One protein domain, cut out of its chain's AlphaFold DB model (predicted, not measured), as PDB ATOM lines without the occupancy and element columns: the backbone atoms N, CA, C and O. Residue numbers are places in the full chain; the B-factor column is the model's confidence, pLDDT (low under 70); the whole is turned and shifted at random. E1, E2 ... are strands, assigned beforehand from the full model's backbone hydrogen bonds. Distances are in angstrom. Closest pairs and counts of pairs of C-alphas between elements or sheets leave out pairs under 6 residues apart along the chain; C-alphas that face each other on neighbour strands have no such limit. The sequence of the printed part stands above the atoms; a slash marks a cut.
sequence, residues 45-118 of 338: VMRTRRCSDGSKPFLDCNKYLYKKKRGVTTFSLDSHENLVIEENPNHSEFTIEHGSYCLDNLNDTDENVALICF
ATOM      1  N   VAL A  45      65.216   6.382 175.173       71.19
ATOM      2  CA  VAL A  45      64.366   5.425 174.457       71.19
ATOM      3  C   VAL A  45      65.190   4.691 173.397       71.19
ATOM      4  O   VAL A  45      65.642   5.276 172.410       71.19
ATOM      5  N   MET A  46      65.345   3.374 173.558       62.75
ATOM      6  CA  MET A  46      66.227   2.547 172.716       62.75
ATOM      7  C   MET A  46      65.844   2.565 171.226       62.75
ATOM      8  O   MET A  46      66.714   2.598 170.355       62.75
ATOM      9  N   ARG A  47      64.538   2.573 170.927       63.00
ATOM     10  CA  ARG A  47      64.018   2.499 169.553       63.00
ATOM     11  C   ARG A  47      64.291   3.769 168.749       63.00
ATOM     12  O   ARG A  47      64.574   3.692 167.559       63.00
ATOM     13  N   THR A  48      64.192   4.929 169.390       66.56
ATOM     14  CA  THR A  48      64.340   6.238 168.738       66.56
ATOM     15  C   THR A  48      65.720   6.850 168.957       66.56
ATOM     16  O   THR A  48      66.061   7.803 168.259       66.56
ATOM     17  N   ARG A  49      66.518   6.306 169.893       67.12
ATOM     18  CA  ARG A  49      67.821   6.842 170.334       67.12
ATOM     19  C   ARG A  49      67.743   8.319 170.728       67.12
ATOM     20  O   ARG A  49      68.671   9.091 170.498       67.12
ATOM     21  N   ARG A  50      66.596   8.706 171.274       75.31
ATOM     22  CA  ARG A  50      66.307  10.036 171.802       75.31
ATOM     23  C   ARG A  50      65.848   9.895 173.238       75.31
ATOM     24  O   ARG A  50      65.433   8.811 173.655       75.31
ATOM     25  N   CYS A  51      65.913  10.994 173.964       78.38
ATOM     26  CA  CYS A  51      65.292  11.084 175.269       78.38
ATOM     27  C   CYS A  51      63.764  10.978 175.124       78.38
ATOM     28  O   CYS A  51      63.201  11.228 174.051       78.38
ATOM     29  N   SER A  52      63.085  10.541 176.182       77.12
ATOM     30  CA  SER A  52      61.633  10.314 176.203       77.12
ATOM     31  C   SER A  52      60.804  11.577 175.940       77.12
ATOM     32  O   SER A  52      59.669  11.487 175.483       77.12
ATOM     33  N   ASP A  53      61.384  12.749 176.178       80.44
ATOM     34  CA  ASP A  53      60.857  14.078 175.842       80.44
ATOM     35  C   ASP A  53      61.070  14.464 174.358       80.44
ATOM     36  O   ASP A  53      60.631  15.520 173.906       80.44
ATOM     37  N   GLY A  54      61.744  13.611 173.581       72.56
ATOM     38  CA  GLY A  54      62.094  13.838 172.182       72.56
ATOM     39  C   GLY A  54      63.382  14.636 171.967       72.56
ATOM     40  O   GLY A  54      63.764  14.832 170.806       72.56
ATOM     41  N   SER A  55      64.065  15.064 173.034       79.50
ATOM     42  CA  SER A  55      65.336  15.783 172.942       79.50
ATOM     43  C   SER A  55      66.493  14.855 172.547       79.50
ATOM     44  O   SER A  55      66.401  13.619 172.582       79.50
ATOM     45  N   LYS A  56      67.586  15.459 172.070       77.44
ATOM     46  CA  LYS A  56      68.832  14.727 171.827       77.44
ATOM     47  C   LYS A  56      69.550  14.509 173.162       77.44
ATOM     48  O   LYS A  56      69.484  15.405 174.003       77.44
ATOM     49  N   PRO A  57      70.266  13.383 173.327       77.06
ATOM     50  CA  PRO A  57      71.120  13.183 174.487       77.06
ATOM     51  C   PRO A  57      72.089  14.352 174.680       77.06
ATOM     52  O   PRO A  57      72.554  14.936 173.697       77.06
ATOM     53  N   PHE A  58      72.412  14.670 175.933       74.75
ATOM     54  CA  PHE A  58      73.406  15.672 176.316       74.75
ATOM     55  C   PHE A  58      74.828  15.135 176.088       74.75
ATOM     56  O   PHE A  58      75.619  14.945 177.005       74.75
ATOM     57  N   LEU A  59      75.115  14.808 174.834       75.94
ATOM     58  CA  LEU A  59      76.374  14.265 174.366       75.94
ATOM     59  C   LEU A  59      76.501  14.684 172.898       75.94
ATOM     60  O   LEU A  59      75.772  14.174 172.051       75.94
ATOM     61  N   ASP A  60      77.347  15.670 172.600       68.62
ATOM     62  CA  ASP A  60      77.447  16.252 171.255       68.62
ATOM     63  C   ASP A  60      78.389  15.425 170.372       68.62
ATOM     64  O   ASP A  60      79.576  15.713 170.257       68.62
ATOM     65  N   CYS A  61      77.858  14.341 169.798       71.00
ATOM     66  CA  CYS A  61      78.637  13.406 168.986       71.00
ATOM     67  C   CYS A  61      77.950  13.061 167.660       71.00
ATOM     68  O   CYS A  61      76.721  12.977 167.557       71.00
ATOM     69  N   ASN A  62      78.761  12.816 166.625       67.31
ATOM     70  CA  ASN A  62      78.273  12.448 165.292       67.31
ATOM     71  C   ASN A  62      77.639  11.046 165.268       67.31
ATOM     72  O   ASN A  62      76.637  10.817 164.583       67.31
ATOM     73  N   LYS A  63      78.220  10.092 166.009       67.69
ATOM     74  CA  LYS A  63      77.752   8.703 166.130       67.69
ATOM     75  C   LYS A  63      77.906   8.213 167.577       67.69
ATOM     76  O   LYS A  63      78.854   8.571 168.269       67.69
ATOM     77  N   TYR A  64      76.979   7.352 167.999       70.44
ATOM     78  CA  TYR A  64      76.925   6.781 169.350       70.44
ATOM     79  C   TYR A  64      76.978   5.255 169.282       70.44
ATOM     80  O   TYR A  64      76.252   4.642 168.487       70.44
ATOM     81  N   LEU A  65      77.789   4.649 170.142       70.88
ATOM     82  CA  LEU A  65      77.800   3.218 170.412       70.88
ATOM     83  C   LEU A  65      77.082   2.959 171.737       70.88
ATOM     84  O   LEU A  65      77.355   3.605 172.743       70.88
ATOM     85  N   TYR A  66      76.137   2.025 171.724       72.31
ATOM     86  CA  TYR A  66      75.365   1.648 172.904       72.31
ATOM     87  C   TYR A  66      75.943   0.371 173.506       72.31
ATOM     88  O   TYR A  66      76.098  -0.629 172.800       72.31
ATOM     89  N   LYS A  67      76.213   0.387 174.812       71.75
ATOM     90  CA  LYS A  67      76.671  -0.786 175.553       71.75
ATOM     91  C   LYS A  67      75.822  -0.983 176.804       71.75
ATOM     92  O   LYS A  67      75.579  -0.053 177.569       71.75
ATOM     93  N   LYS A  68      75.362  -2.215 177.006       70.19
ATOM     94  CA  LYS A  68      74.498  -2.612 178.123       70.19
ATOM     95  C   LYS A  68      75.311  -3.338 179.190       70.19
ATOM     96  O   LYS A  68      76.122  -4.199 178.849       70.19
ATOM     97  N   LYS A  69      75.041  -3.055 180.467       64.81
ATOM     98  CA  LYS A  69      75.592  -3.820 181.591       64.81
ATOM     99  C   LYS A  69      74.914  -5.191 181.628       64.81
ATOM    100  O   LYS A  69      73.790  -5.333 182.094       64.81
ATOM    101  N   ARG A  70      75.571  -6.217 181.100       60.97
ATOM    102  CA  ARG A  70      75.153  -7.626 181.221       60.97
ATOM    103  C   ARG A  70      76.246  -8.321 182.011       60.97
ATOM    104  O   ARG A  70      77.376  -8.009 181.711       60.97
ATOM    105  N   GLY A  71      75.958  -9.221 182.959       55.53
ATOM    106  CA  GLY A  71      76.875  -9.721 184.023       55.53
ATOM    107  C   GLY A  71      78.311 -10.191 183.686       55.53
ATOM    108  O   GLY A  71      79.021 -10.622 184.581       55.53
ATOM    109  N   VAL A  72      78.734 -10.100 182.429       57.84
ATOM    110  CA  VAL A  72      80.093 -10.239 181.878       57.84
ATOM    111  C   VAL A  72      80.815  -8.882 181.716       57.84
ATOM    112  O   VAL A  72      82.039  -8.833 181.701       57.84
ATOM    113  N   THR A  73      80.075  -7.781 181.593       58.34
ATOM    114  CA  THR A  73      80.555  -6.425 181.323       58.34
ATOM    115  C   THR A  73      80.247  -5.520 182.513       58.34
ATOM    116  O   THR A  73      79.074  -5.289 182.832       58.34
ATOM    117  N   THR A  74      81.277  -5.002 183.174       65.50
ATOM    118  CA  THR A  74      81.139  -4.045 184.280       65.50
ATOM    119  C   THR A  74      81.519  -2.643 183.811       65.50
ATOM    120  O   THR A  74      82.390  -2.462 182.964       65.50
ATOM    121  N   PHE A  75      80.807  -1.646 184.335       72.50
ATOM    122  CA  PHE A  75      81.103  -0.231 184.135       72.50
ATOM    123  C   PHE A  75      81.575   0.322 185.471       72.50
ATOM    124  O   PHE A  75      80.870   0.165 186.473       72.50
ATOM    125  N   SER A  76      82.747   0.939 185.487       73.31
ATOM    126  CA  SER A  76      83.284   1.639 186.651       73.31
ATOM    127  C   SER A  76      83.853   2.986 186.227       73.31
ATOM    128  O   SER A  76      84.110   3.207 185.045       73.31
ATOM    129  N   LEU A  77      83.965   3.906 187.178       74.94
ATOM    130  CA  LEU A  77      84.564   5.216 186.955       74.94
ATOM    131  C   LEU A  77      85.919   5.250 187.653       74.94
ATOM    132  O   LEU A  77      86.008   4.876 188.824       74.94
ATOM    133  N   ASP A  78      86.950   5.681 186.934       73.56
ATOM    134  CA  ASP A  78      88.272   5.931 187.517       73.56
ATOM    135  C   ASP A  78      88.298   7.265 188.296       73.56
ATOM    136  O   ASP A  78      87.372   8.075 188.206       73.56
ATOM    137  N   SER A  79      89.381   7.542 189.028       71.50
ATOM    138  CA  SER A  79      89.616   8.792 189.765       71.50
ATOM    139  C   SER A  79      89.556  10.064 188.910       71.50
ATOM    140  O   SER A  79      89.444  11.156 189.458       71.50
ATOM    141  N   HIS A  80      89.643   9.926 187.585       72.19
ATOM    142  CA  HIS A  80      89.527  11.012 186.607       72.19
ATOM    143  C   HIS A  80      88.141  11.081 185.936       72.19
ATOM    144  O   HIS A  80      88.007  11.730 184.905       72.19
ATOM    145  N   GLU A  81      87.131  10.381 186.469       71.38
ATOM    146  CA  GLU A  81      85.771  10.293 185.901       71.38
ATOM    147  C   GLU A  81      85.732   9.695 184.481       71.38
ATOM    148  O   GLU A  81      84.796   9.904 183.706       71.38
ATOM    149  N   ASN A  82      86.738   8.893 184.138       76.94
ATOM    150  CA  ASN A  82      86.781   8.123 182.900       76.94
ATOM    151  C   ASN A  82      85.965   6.835 183.050       76.94
ATOM    152  O   ASN A  82      86.013   6.191 184.100       76.94
ATOM    153  N   LEU A  83      85.248   6.433 181.998       77.12
ATOM    154  CA  LEU A  83      84.487   5.185 181.989       77.12
ATOM    155  C   LEU A  83      85.419   4.010 181.697       77.12
ATOM    156  O   LEU A  83      85.928   3.876 180.586       77.12
ATOM    157  N   VAL A  84      85.589   3.137 182.682       77.75
ATOM    158  CA  VAL A  84      86.322   1.878 182.563       77.75
ATOM    159  C   VAL A  84      85.328   0.751 182.312       77.75
ATOM    160  O   VAL A  84      84.413   0.508 183.110       77.75
ATOM    161  N   ILE A  85      85.498   0.071 181.179       74.69
ATOM    162  CA  ILE A  85      84.681  -1.063 180.759       74.69
ATOM    163  C   ILE A  85      85.529  -2.327 180.802       74.69
ATOM    164  O   ILE A  85      86.465  -2.473 180.015       74.69
ATOM    165  N   GLU A  86      85.156  -3.261 181.668       73.81
ATOM    166  CA  GLU A  86      85.825  -4.554 181.802       73.81
ATOM    167  C   GLU A  86      84.937  -5.654 181.200       73.81
ATOM    168  O   GLU A  86      83.760  -5.772 181.553       73.81
ATOM    169  N   GLU A  87      85.471  -6.449 180.264       70.12
ATOM    170  CA  GLU A  87      84.781  -7.605 179.665       70.12
ATOM    171  C   GLU A  87      85.408  -8.942 180.103       70.12
ATOM    172  O   GLU A  87      86.541  -9.276 179.747       70.12
ATOM    173  N   ASN A  88      84.639  -9.753 180.834       59.66
ATOM    174  CA  ASN A  88      85.049 -11.059 181.360       59.66
ATOM    175  C   ASN A  88      84.491 -12.205 180.478       59.66
ATOM    176  O   ASN A  88      83.282 -12.440 180.481       59.66
ATOM    177  N   PRO A  89      85.318 -12.900 179.668       49.78
ATOM    178  CA  PRO A  89      86.532 -13.578 180.136       49.78
ATOM    179  C   PRO A  89      87.833 -13.159 179.445       49.78
ATOM    180  O   PRO A  89      88.865 -13.788 179.662       49.78
ATOM    181  N   ASN A  90      87.812 -12.107 178.626       54.50
ATOM    182  CA  ASN A  90      88.970 -11.720 177.818       54.50
ATOM    183  C   ASN A  90      89.935 -10.750 178.526       54.50
ATOM    184  O   ASN A  90      90.947 -10.399 177.925       54.50
ATOM    185  N   HIS A  91      89.644 -10.321 179.768       58.41
ATOM    186  CA  HIS A  91      90.433  -9.328 180.524       58.41
ATOM    187  C   HIS A  91      90.777  -8.075 179.699       58.41
ATOM    188  O   HIS A  91      91.844  -7.483 179.840       58.41
ATOM    189  N   SER A  92      89.881  -7.677 178.797       57.34
ATOM    190  CA  SER A  92      90.045  -6.452 178.030       57.34
ATOM    191  C   SER A  92      89.433  -5.304 178.822       57.34
ATOM    192  O   SER A  92      88.211  -5.249 178.991       57.34
ATOM    193  N   GLU A  93      90.301  -4.428 179.314       69.25
ATOM    194  CA  GLU A  93      89.955  -3.178 179.978       69.25
ATOM    195  C   GLU A  93      90.025  -2.041 178.955       69.25
ATOM    196  O   GLU A  93      91.051  -1.836 178.302       69.25
ATOM    197  N   PHE A  94      88.914  -1.329 178.777       73.00
ATOM    198  CA  PHE A  94      88.841  -0.157 177.911       73.00
ATOM    199  C   PHE A  94      88.497   1.069 178.747       73.00
ATOM    200  O   PHE A  94      87.441   1.099 179.380       73.00
ATOM    201  N   THR A  95      89.353   2.086 178.697       74.44
ATOM    202  CA  THR A  95      89.143   3.362 179.389       74.44
ATOM    203  C   THR A  95      88.730   4.424 178.380       74.44
ATOM    204  O   THR A  95      89.417   4.635 177.383       74.44
ATOM    205  N   ILE A  96      87.599   5.079 178.630       74.94
ATOM    206  CA  ILE A  96      87.049   6.145 177.787       74.94
ATOM    207  C   ILE A  96      87.090   7.451 178.567       74.94
ATOM    208  O   ILE A  96      86.655   7.505 179.718       74.94
ATOM    209  N   GLU A  97      87.599   8.498 177.925       75.06
ATOM    210  CA  GLU A  97      87.773   9.810 178.541       75.06
ATOM    211  C   GLU A  97      86.442  10.483 178.913       75.06
ATOM    212  O   GLU A  97      85.407  10.316 178.255       75.06
ATOM    213  N   HIS A  98      86.479  11.262 179.994       70.50
ATOM    214  CA  HIS A  98      85.368  12.087 180.451       70.50
ATOM    215  C   HIS A  98      84.876  13.041 179.343       70.50
ATOM    216  O   HIS A  98      85.660  13.761 178.727       70.50
ATOM    217  N   GLY A  99      83.562  13.055 179.087       69.38
ATOM    218  CA  GLY A  99      82.935  13.846 178.017       69.38
ATOM    219  C   GLY A  99      82.726  13.101 176.690       69.38
ATOM    220  O   GLY A  99      81.992  13.589 175.834       69.38
ATOM    221  N   SER A 100      83.288  11.897 176.529       71.62
ATOM    222  CA  SER A 100      83.043  11.015 175.374       71.62
ATOM    223  C   SER A 100      82.049   9.890 175.671       71.62
ATOM    224  O   SER A 100      81.925   8.944 174.894       71.62
ATOM    225  N   TYR A 101      81.330   9.959 176.788       80.00
ATOM    226  CA  TYR A 101      80.278   9.009 177.124       80.00
ATOM    227  C   TYR A 101      79.194   9.660 177.994       80.00
ATOM    228  O   TYR A 101      79.426  10.675 178.644       80.00
ATOM    229  N   CYS A 102      78.014   9.052 178.026       81.44
ATOM    230  CA  CYS A 102      76.964   9.334 178.996       81.44
ATOM    231  C   CYS A 102      76.324   8.019 179.462       81.44
ATOM    232  O   CYS A 102      76.342   7.012 178.754       81.44
ATOM    233  N   LEU A 103      75.779   8.007 180.669       81.38
ATOM    234  CA  LEU A 103      75.126   6.875 181.316       81.38
ATOM    235  C   LEU A 103      73.626   7.154 181.443       81.38
ATOM    236  O   LEU A 103      73.217   8.295 181.617       81.38
ATOM    237  N   ASP A 104      72.780   6.138 181.360       78.12
ATOM    238  CA  ASP A 104      71.350   6.293 181.653       78.12
ATOM    239  C   ASP A 104      70.741   4.967 182.124       78.12
ATOM    240  O   ASP A 104      71.374   3.916 182.005       78.12
ATOM    241  N   ASN A 105      69.515   5.003 182.639       73.69
ATOM    242  CA  ASN A 105      68.743   3.809 182.970       73.69
ATOM    243  C   ASN A 105      67.657   3.566 181.922       73.69
ATOM    244  O   ASN A 105      66.909   4.468 181.545       73.69
ATOM    245  N   LEU A 106      67.547   2.322 181.457       67.88
ATOM    246  CA  LEU A 106      66.481   1.941 180.541       67.88
ATOM    247  C   LEU A 106      65.188   1.684 181.331       67.88
ATOM    248  O   LEU A 106      65.104   0.723 182.094       67.88
ATOM    249  N   ASN A 107      64.168   2.509 181.100       59.38
ATOM    250  CA  ASN A 107      62.916   2.502 181.869       59.38
ATOM    251  C   ASN A 107      62.106   1.190 181.765       59.38
ATOM    252  O   ASN A 107      61.228   0.934 182.576       59.38
ATOM    253  N   ASP A 108      62.407   0.339 180.780       58.84
ATOM    254  CA  ASP A 108      61.728  -0.950 180.590       58.84
ATOM    255  C   ASP A 108      62.319  -2.075 181.472       58.84
ATOM    256  O   ASP A 108      61.716  -3.138 181.600       58.84
ATOM    257  N   THR A 109      63.522  -1.889 182.047       56.56
ATOM    258  CA  THR A 109      64.267  -2.983 182.721       56.56
ATOM    259  C   THR A 109      65.186  -2.581 183.895       56.56
ATOM    260  O   THR A 109      65.849  -3.464 184.435       56.56
ATOM    261  N   ASP A 110      65.254  -1.306 184.312       60.31
ATOM    262  CA  ASP A 110      66.206  -0.793 185.336       60.31
ATOM    263  C   ASP A 110      67.690  -1.088 185.024       60.31
ATOM    264  O   ASP A 110      68.572  -1.138 185.888       60.31
ATOM    265  N   GLU A 111      67.997  -1.293 183.748       66.12
ATOM    266  CA  GLU A 111      69.345  -1.620 183.317       66.12
ATOM    267  C   GLU A 111      70.154  -0.354 183.056       66.12
ATOM    268  O   GLU A 111      69.760   0.508 182.268       66.12
ATOM    269  N   ASN A 112      71.333  -0.292 183.678       70.38
ATOM    270  CA  ASN A 112      72.300   0.771 183.446       70.38
ATOM    271  C   ASN A 112      72.932   0.599 182.060       70.38
ATOM    272  O   ASN A 112      73.478  -0.465 181.726       70.38
ATOM    273  N   VAL A 113      72.888   1.661 181.267       73.81
ATOM    274  CA  VAL A 113      73.399   1.705 179.900       73.81
ATOM    275  C   VAL A 113      74.428   2.812 179.750       73.81
ATOM    276  O   VAL A 113      74.317   3.855 180.383       73.81
ATOM    277  N   ALA A 114      75.422   2.575 178.897       78.12
ATOM    278  CA  ALA A 114      76.410   3.570 178.512       78.12
ATOM    279  C   ALA A 114      76.273   3.883 177.019       78.12
ATOM    280  O   ALA A 114      76.260   2.975 176.178       78.12
ATOM    281  N   LEU A 115      76.172   5.166 176.691       75.62
ATOM    282  CA  LEU A 115      76.313   5.697 175.343       75.62
ATOM    283  C   LEU A 115      77.713   6.263 175.223       75.62
ATOM    284  O   LEU A 115      78.100   7.127 175.994       75.62
ATOM    285  N   ILE A 116      78.457   5.773 174.248       80.62
ATOM    286  CA  ILE A 116      79.848   6.142 174.027       80.62
ATOM    287  C   ILE A 116      79.920   6.870 172.691       80.62
ATOM    288  O   ILE A 116      79.404   6.377 171.683       80.62
ATOM    289  N   CYS A 117      80.551   8.036 172.680       74.56
ATOM    290  CA  CYS A 117      80.918   8.733 171.463       74.56
ATOM    291  C   CYS A 117      81.942   7.909 170.715       74.56
ATOM    292  O   CYS A 117      83.024   7.616 171.218       74.56
ATOM    293  N   PHE A 118      81.573   7.532 169.502       66.75
ATOM    294  CA  PHE A 118      82.505   6.927 168.581       66.75
ATOM    295  C   PHE A 118      82.721   7.934 167.469       66.75
ATOM    296  O   PHE A 118      81.913   8.028 166.538       66.75
TER     297      PHE A 118
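AT A GLANCE: This is residues 45 to 118 of the 338 residues of the protein "G-protein coupled receptor Mth-like" of Agrilus planipennis (UniProt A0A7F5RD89). Two small three-stranded sheets lie face to face with their strands crossed, a modest sandwich: E1, E6 and E5 make the middle of the domain, and E2, E3 and E4 make the layer at one end of its longest axis. The unnamed stretch of residues 45 to 63 loops about at the other end of that axis, beyond the sheet of E1, E6 and E5. The printed part has 74 residues with six named strands, E1 to E6 in chain order, and no named helix; the class is all strand, though under half of the residues, 33, are in named elements. The sheets run E1 - E6 - E5 and E2 - E3 - E4, both antiparallel throughout. The whole is compact, with a radius of gyration of the C-alphas of 12.7 A and spans of 37 by 25 by 20 A.

HOW THE PARTS SIT: After residues 45 to 63, E1, residues 64 to 68, is an edge strand beside the inner strand E6, residues 111 to 117, antiparallel at 155 degrees; N 65 and O 116 are 2.8 A apart, within hydrogen-bond range. A tight link leads from E1 to E2, residues 73 to 77, and these two strands meet only through their link. E2 forms a hairpin with E3, residues 83 to 87, at 157 degrees, with N 84 and O 76 at 2.8 A. E3 forms a hairpin with E4, residues 92 to 96, at 163 degrees, with N 85 and O 94 at 2.8 A. E2, E3 and E4 are a meander, each strand the antiparallel neighbour of the one before. E4 and E5, residues 101 to 106, meet only through their tight link. E5 forms a hairpin with E6 at 153 degrees, with N 102 and O 115 at 2.8 A. Between the sheets, the closest C-alphas of E3 and E5, those of Leu 83 and Tyr 101, are 7.5 A apart. E4 and E6 are only just apart, closest 8.1 A, and so are E2 and E6, closest 8.3 A.

IN THESE COORDINATES: E1 begins at C-alpha 64, (76.925, 6.781, 169.350), and measures 13.1 A from first to last C-alpha. E2 measures 13.5 A, and E3 and E4 13.0 A each. E5 measures 15.9 A from C-alpha 101 at (80.278, 9.009, 177.124). E6, the longest strand, measures 19.5 A and ends at C-alpha 117, (80.918, 8.733, 171.463).

THE WHOLE: The C-alphas farthest apart, those of Asp 53 and Asn 90, are 38.2 A from each other. The sheet E1 - E6 - E5 is only just strongly twisted, with C-alphas up to 4.3 A off its best plane. The five links between the strands are tight, and the printed part has no cut. The mean pLDDT of the printed part is 70.2; 27 residues are under 70, among them residues 69 to 74, 88 to 93 and 106 to 111.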